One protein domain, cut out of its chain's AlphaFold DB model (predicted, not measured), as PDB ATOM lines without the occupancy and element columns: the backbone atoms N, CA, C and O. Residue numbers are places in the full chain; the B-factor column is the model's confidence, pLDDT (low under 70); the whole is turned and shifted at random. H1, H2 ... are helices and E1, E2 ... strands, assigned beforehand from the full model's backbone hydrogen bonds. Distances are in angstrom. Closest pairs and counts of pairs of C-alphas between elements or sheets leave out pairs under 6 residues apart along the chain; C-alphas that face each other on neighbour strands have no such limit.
ATOM      1  N   LEU A  91     -25.129  53.422  49.000       90.38
ATOM      2  CA  LEU A  91     -26.187  52.790  48.205       90.38
ATOM      3  C   LEU A  91     -25.977  51.281  47.966       90.38
ATOM      4  O   LEU A  91     -26.947  50.540  47.901       90.38
ATOM      5  N   CYS A  92     -24.731  50.798  47.925       92.50
ATOM      6  CA  CYS A  92     -24.421  49.369  47.796       92.50
ATOM      7  C   CYS A  92     -24.469  48.611  49.127       92.50
ATOM      8  O   CYS A  92     -24.398  47.388  49.140       92.50
ATOM      9  N   ARG A  93     -24.548  49.327  50.255       91.62
ATOM     10  CA  ARG A  93     -24.765  48.750  51.589       91.62
ATOM     11  C   ARG A  93     -26.219  48.862  52.043       91.62
ATOM     12  O   ARG A  93     -26.528  48.474  53.165       91.62
ATOM     13  N   GLN A  94     -27.090  49.440  51.217       94.31
ATOM     14  CA  GLN A  94     -28.495  49.586  51.557       94.31
ATOM     15  C   GLN A  94     -29.154  48.206  51.600       94.31
ATOM     16  O   GLN A  94     -29.094  47.455  50.629       94.31
ATOM     17  N   GLN A  95     -29.807  47.896  52.718       93.81
ATOM     18  CA  GLN A  95     -30.626  46.696  52.831       93.81
ATOM     19  C   GLN A  95     -32.016  46.939  52.219       93.81
ATOM     20  O   GLN A  95     -32.557  48.040  52.369       93.81
ATOM     21  N   PRO A  96     -32.609  45.942  51.543       95.12
ATOM     22  CA  PRO A  96     -33.975  46.034  51.044       95.12
ATOM     23  C   PRO A  96     -34.960  46.229  52.201       95.12
ATOM     24  O   PRO A  96     -35.032  45.403  53.107       95.12
ATOM     25  N   GLN A  97     -35.745  47.305  52.158       95.62
ATOM     26  CA  GLN A  97     -36.809  47.575  53.129       95.62
ATOM     27  C   GLN A  97     -38.155  47.663  52.412       95.62
ATOM     28  O   GLN A  97     -38.395  48.594  51.641       95.62
ATOM     29  N   LYS A  98     -39.024  46.673  52.649       96.12
ATOM     30  CA  LYS A  98     -40.376  46.634  52.081       96.12
ATOM     31  C   LYS A  98     -41.301  47.538  52.899       96.12
ATOM     32  O   LYS A  98     -41.457  47.354  54.101       96.12
ATOM     33  N   GLY A  99     -41.906  48.517  52.243       94.44
ATOM     34  CA  GLY A  99     -42.937  49.389  52.789       94.44
ATOM     35  C   GLY A  99     -44.320  48.734  52.809       94.44
ATOM     36  O   GLY A  99     -44.524  47.628  52.312       94.44
ATOM     37  N   LYS A 100     -45.295  49.460  53.369       95.62
ATOM     38  CA  LYS A 100     -46.676  48.987  53.577       95.62
ATOM     39  C   LYS A 100     -47.574  49.065  52.334       95.62
ATOM     40  O   LYS A 100     -48.743  48.704  52.414       95.62
ATOM     41  N   CYS A 101     -47.075  49.575  51.206       94.62
ATOM     42  CA  CYS A 101     -47.902  49.709  50.009       94.62
ATOM     43  C   CYS A 101     -48.063  48.375  49.265       94.62
ATOM     44  O   CYS A 101     -47.269  47.450  49.434       94.62
ATOM     45  N   LYS A 102     -49.105  48.282  48.430       94.69
ATOM     46  CA  LYS A 102     -49.457  47.065  47.673       94.69
ATOM     47  C   LYS A 102     -48.826  46.995  46.276       94.69
ATOM     48  O   LYS A 102     -49.098  46.057  45.539       94.69
ATOM     49  N   ALA A 103     -48.017  47.984  45.901       93.94
ATOM     50  CA  ALA A 103     -47.384  48.020  44.588       93.94
ATOM     51  C   ALA A 103     -46.315  46.925  44.437       93.94
ATOM     52  O   ALA A 103     -45.609  46.607  45.398       93.94
ATOM     53  N   ASP A 104     -46.168  46.406  43.218       95.88
ATOM     54  CA  ASP A 104     -45.269  45.297  42.876       95.88
ATOM     55  C   ASP A 104     -44.131  45.731  41.938       95.88
ATOM     56  O   ASP A 104     -43.957  45.228  40.828       95.88
ATOM     57  N   PHE A 105     -43.363  46.733  42.370       95.38
ATOM     58  CA  PHE A 105     -42.241  47.252  41.590       95.38
ATOM     59  C   PHE A 105     -40.985  46.398  41.772       95.38
ATOM     60  O   PHE A 105     -40.650  45.999  42.887       95.38
ATOM     61  N   SER A 106     -40.241  46.188  40.688       96.75
ATOM     62  CA  SER A 106     -38.911  45.583  40.753       96.75
ATOM     63  C   SER A 106     -37.867  46.598  41.217       96.75
ATOM     64  O   SER A 106     -37.738  47.695  40.666       96.75
ATOM     65  N   ARG A 107     -37.083  46.223  42.227       97.38
ATOM     66  CA  ARG A 107     -35.926  46.971  42.735       97.38
ATOM     67  C   ARG A 107     -34.725  46.050  42.876       97.38
ATOM     68  O   ARG A 107     -34.866  44.881  43.213       97.38
ATOM     69  N   TRP A 108     -33.531  46.585  42.652       97.75
ATOM     70  CA  TRP A 108     -32.282  45.827  42.708       97.75
ATOM     71  C   TRP A 108     -31.398  46.307  43.857       97.75
ATOM     72  O   TRP A 108     -31.159  47.506  43.991       97.75
ATOM     73  N   PHE A 109     -30.875  45.380  44.657       97.12
ATOM     74  CA  PHE A 109     -29.986  45.668  45.787       97.12
ATOM     75  C   PHE A 109     -28.724  44.809  45.706       97.12
ATOM     76  O   PHE A 109     -28.762  43.674  45.225       97.12
ATOM     77  N   TRP A 110     -27.595  45.347  46.167       95.88
ATOM     78  CA  TRP A 110     -26.334  44.610  46.224       95.88
ATOM     79  C   TRP A 110     -26.269  43.752  47.491       95.88
ATOM     80  O   TRP A 110     -26.458  44.255  48.595       95.88
ATOM     81  N   SER A 111     -25.969  42.466  47.328       92.25
ATOM     82  CA  SER A 111     -25.725  41.518  48.411       92.25
ATOM     83  C   SER A 111     -24.268  41.063  48.365       92.25
ATOM     84  O   SER A 111     -23.771  40.624  47.325       92.25
ATOM     85  N   SER A 112     -23.561  41.183  49.489       84.69
ATOM     86  CA  SER A 112     -22.177  40.713  49.590       84.69
ATOM     87  C   SER A 112     -22.122  39.209  49.302       84.69
ATOM     88  O   SER A 112     -22.877  38.442  49.890       84.69
ATOM     89  N   GLY A 113     -21.272  38.787  48.366       83.94
ATOM     90  CA  GLY A 113     -21.145  37.383  47.948       83.94
ATOM     91  C   GLY A 113     -22.202  36.887  46.949       83.94
ATOM     92  O   GLY A 113     -21.930  35.938  46.226       83.94
ATOM     93  N   GLN A 114     -23.363  37.540  46.838       90.19
ATOM     94  CA  GLN A 114     -24.426  37.150  45.890       90.19
ATOM     95  C   GLN A 114     -24.619  38.147  44.737       90.19
ATOM     96  O   GLN A 114     -25.322  37.856  43.771       90.19
ATOM     97  N   GLY A 115     -24.019  39.333  44.828       92.50
ATOM     98  CA  GLY A 115     -24.146  40.394  43.838       92.50
ATOM     99  C   GLY A 115     -25.527  41.055  43.826       92.50
ATOM    100  O   GLY A 115     -26.218  41.130  44.840       92.50
ATOM    101  N   CYS A 116     -25.919  41.594  42.670       96.25
ATOM    102  CA  CYS A 116     -27.192  42.297  42.504       96.25
ATOM    103  C   CYS A 116     -28.380  41.333  42.473       96.25
ATOM    104  O   CYS A 116     -28.493  40.537  41.538       96.25
ATOM    105  N   ARG A 117     -29.292  41.477  43.439       97.12
ATOM    106  CA  ARG A 117     -30.533  40.704  43.564       97.12
ATOM    107  C   ARG A 117     -31.767  41.570  43.345       97.12
ATOM    108  O   ARG A 117     -31.791  42.723  43.777       97.12
ATOM    109  N   GLU A 118     -32.767  40.994  42.691       97.50
ATOM    110  CA  GLU A 118     -34.074  41.608  42.473       97.50
ATOM    111  C   GLU A 118     -35.002  41.374  43.669       97.50
ATOM    112  O   GLU A 118     -35.010  40.302  44.273       97.50
ATOM    113  N   TYR A 119     -35.796  42.389  43.988       96.62
ATOM    114  CA  TYR A 119     -36.841  42.376  44.997       96.62
ATOM    115  C   TYR A 119     -38.099  42.992  44.391       96.62
ATOM    116  O   TYR A 119     -38.054  44.118  43.892       96.62
ATOM    117  N   ARG A 120     -39.213  42.256  44.440       96.69
ATOM    118  CA  ARG A 120     -40.511  42.699  43.915       96.69
ATOM    119  C   ARG A 120     -41.428  43.151  45.048       96.69
ATOM    120  O   ARG A 120     -41.566  42.457  46.062       96.69
ATOM    121  N   GLY A 121     -41.976  44.355  44.930       96.06
ATOM    122  CA  GLY A 121     -42.853  44.950  45.931       96.06
ATOM    123  C   GLY A 121     -42.596  46.435  46.164       96.06
ATOM    124  O   GLY A 121     -41.878  47.117  45.433       96.06
ATOM    125  N   CYS A 122     -43.152  46.934  47.260       95.00
ATOM    126  CA  CYS A 122     -43.019  48.321  47.678       95.00
ATOM    127  C   CYS A 122     -41.677  48.606  48.375       95.00
ATOM    128  O   CYS A 122     -41.658  48.893  49.566       95.00
ATOM    129  N   TYR A 123     -40.538  48.487  47.692       95.69
ATOM    130  CA  TYR A 123     -39.228  48.728  48.317       95.69
ATOM    131  C   TYR A 123     -38.774  50.186  48.203       95.69
ATOM    132  O   TYR A 123     -38.928  50.819  47.157       95.69
ATOM    133  N   THR A 124     -38.157  50.709  49.265       92.19
ATOM    134  CA  THR A 124     -37.519  52.033  49.256       92.19
ATOM    135  C   THR A 124     -36.051  51.943  48.826       92.19
ATOM    136  O   THR A 124     -35.301  51.062  49.245       92.19
ATOM    137  N   GLY A 125     -35.614  52.878  47.978       93.69
ATOM    138  CA  GLY A 125     -34.255  52.924  47.425       93.69
ATOM    139  C   GLY A 125     -33.940  51.787  46.445       93.69
ATOM    140  O   GLY A 125     -34.784  51.412  45.629       93.69
ATOM    141  N   GLY A 126     -32.699  51.295  46.479       94.62
ATOM    142  CA  GLY A 126     -32.189  50.354  45.478       94.62
ATOM    143  C   GLY A 126     -32.093  50.957  44.068       94.62
ATOM    144  O   GLY A 126     -32.331  52.146  43.845       94.62
ATOM    145  N   PHE A 127     -31.734  50.124  43.097       96.88
ATOM    146  CA  PHE A 127     -31.628  50.497  41.685       96.88
ATOM    147  C   PHE A 127     -32.852  50.039  40.894       96.88
ATOM    148  O   PHE A 127     -33.525  49.083  41.276       96.88
ATOM    149  N   PHE A 128     -33.116  50.690  39.761       96.00
ATOM    150  CA  PHE A 128     -34.250  50.341  38.898       96.00
ATOM    151  C   PHE A 128     -33.994  49.099  38.040       96.00
ATOM    152  O   PHE A 128     -34.932  48.442  37.610       96.00
ATOM    153  N   ASN A 129     -32.729  48.764  37.785       96.75
ATOM    154  CA  ASN A 129     -32.360  47.588  37.004       96.75
ATOM    155  C   ASN A 129     -31.019  46.995  37.456       96.75
ATOM    156  O   ASN A 129     -30.195  47.654  38.104       96.75
ATOM    157  N   GLN A 130     -30.782  45.741  37.066       95.69
ATOM    158  CA  GLN A 130     -29.574  44.994  37.412       95.69
ATOM    159  C   GLN A 130     -28.295  45.665  36.903       95.69
ATOM    160  O   GLN A 130     -27.282  45.664  37.604       95.69
ATOM    161  N   LYS A 131     -28.331  46.251  35.698       94.50
ATOM    162  CA  LYS A 131     -27.169  46.891  35.067       94.50
ATOM    163  C   LYS A 131     -26.666  48.067  35.905       94.50
ATOM    164  O   LYS A 131     -25.477  48.116  36.210       94.50
ATOM    165  N   GLN A 132     -27.561  48.953  36.342       95.00
ATOM    166  CA  GLN A 132     -27.230  50.068  37.235       95.00
ATOM    167  C   GLN A 132     -26.611  49.576  38.545       95.00
ATOM    168  O   GLN A 132     -25.574  50.090  38.964       95.00
ATOM    169  N   CYS A 133     -27.205  48.546  39.153       95.44
ATOM    170  CA  CYS A 133     -26.671  47.945  40.369       95.44
ATOM    171  C   CYS A 133     -25.251  47.395  40.157       95.44
ATOM    172  O   CYS A 133     -24.340  47.724  40.913       95.44
ATOM    173  N   ARG A 134     -25.022  46.606  39.099       93.31
ATOM    174  CA  ARG A 134     -23.712  45.993  38.827       93.31
ATOM    175  C   ARG A 134     -22.649  47.040  38.516       93.31
ATOM    176  O   ARG A 134     -21.549  46.951  39.044       93.31
ATOM    177  N   GLN A 135     -22.981  48.065  37.734       90.31
ATOM    178  CA  GLN A 135     -22.064  49.172  37.447       90.31
ATOM    179  C   GLN A 135     -21.667  49.940  38.710       90.31
ATOM    180  O   GLN A 135     -20.533  50.397  38.833       90.31
ATOM    181  N   LYS A 136     -22.604  50.103  39.649       90.12
ATOM    182  CA  LYS A 136     -22.399  50.893  40.864       90.12
ATOM    183  C   LYS A 136     -21.907  50.094  42.060       90.12
ATOM    184  O   LYS A 136     -21.462  50.745  42.994       90.12
ATOM    185  N   CYS A 137     -21.992  48.762  42.052       91.19
ATOM    186  CA  CYS A 137     -21.649  47.917  43.206       91.19
ATOM    187  C   CYS A 137     -20.810  46.670  42.879       91.19
ATOM    188  O   CYS A 137     -20.193  46.120  43.784       91.19
ATOM    189  N   GLY A 138     -20.771  46.229  41.619       84.50
ATOM    190  CA  GLY A 138     -20.113  44.985  41.197       84.50
ATOM    191  C   GLY A 138     -18.702  45.129  40.633       84.50
ATOM    192  O   GLY A 138     -18.099  44.121  40.279       84.50
ATOM    193  N   GLY A 139     -18.175  46.351  40.533       73.19
ATOM    194  CA  GLY A 139     -16.792  46.592  40.125       73.19
ATOM    195  C   GLY A 139     -15.781  46.287  41.235       73.19
ATOM    196  O   GLY A 139     -16.098  46.331  42.425       73.19
TER     197      GLY A 139
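This is residues 91 to 139 of the 159 residues of the protein "Pancreatic trypsin inhibitor" of Rhipicephalus appendiculatus (UniProt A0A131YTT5). A twisted hairpin of two strands, E1 and E2, has a short helix, H1, packed near its turn end, while the long opening stretch, residues 91 to 105, runs in a wide arc to the other end and folds back into E1. A short antiparallel pairing of residues 97 to 98 with residues 123 to 124 ties this arc to the link that follows E2. The printed part has 49 residues with two named strands and one named helix, in the order E1, E2, H1, and the sheet's order is E1 - E2, antiparallel. The class is mixed, helices and strands, though under half of the residues are in named elements. The whole is compact, with a radius of gyration of the C-alphas of 10.3 A, and its spans of 33 by 16 by 15 A give it the outline of a rod.

The printed part begins at Leu 91, with its C-alpha at (-26.187, 52.790, 48.205), and residues 91 to 105 hold no named element. Strand E1, residues 106 to 111, begins at C-alpha 106 at (-38.911, 45.583, 40.753) and is 15.8 A long from first to last C-alpha. Strand E2, residues 115 to 120, is 16.5 A long. Helix H1, residues 130 to 137, is 10.2 A long and ends at C-alpha 137 at (-21.649, 47.917, 43.206).

E1 and E2 form a hairpin, antiparallel neighbours with 148 degrees between their N-to-C directions. The C-alphas of Ser 106 and Arg 120 face each other at 4.6 A, and so do those of Ser 111 and Gly 115 at 5.0 A. N 109 and O 117 are within hydrogen-bond range at 2.9 A, and N 115 and O 111 at 2.8 A. The closest C-alphas of E1 and H1 are those of Trp 108 and Gln 130, 6.0 A apart. The closest C-alphas of E2 and H1 are those of Cys 116 and Cys 133, 6.1 A apart. In H1 every O i to N i+4 pair is within hydrogen-bond range.

The two C-alphas farthest apart are those of Lys 102 and Gly 139, at 33.5 A. The first and last printed C-alphas, those of Leu 91 and Gly 139, are 13.9 A apart. The link from E1 to E2 is tight, with 3 residues, and the link from E2 to H1 is short, with 9 residues. The printed part has no cut. The mean pLDDT of the printed part is 93.6, and no printed residue is under 70.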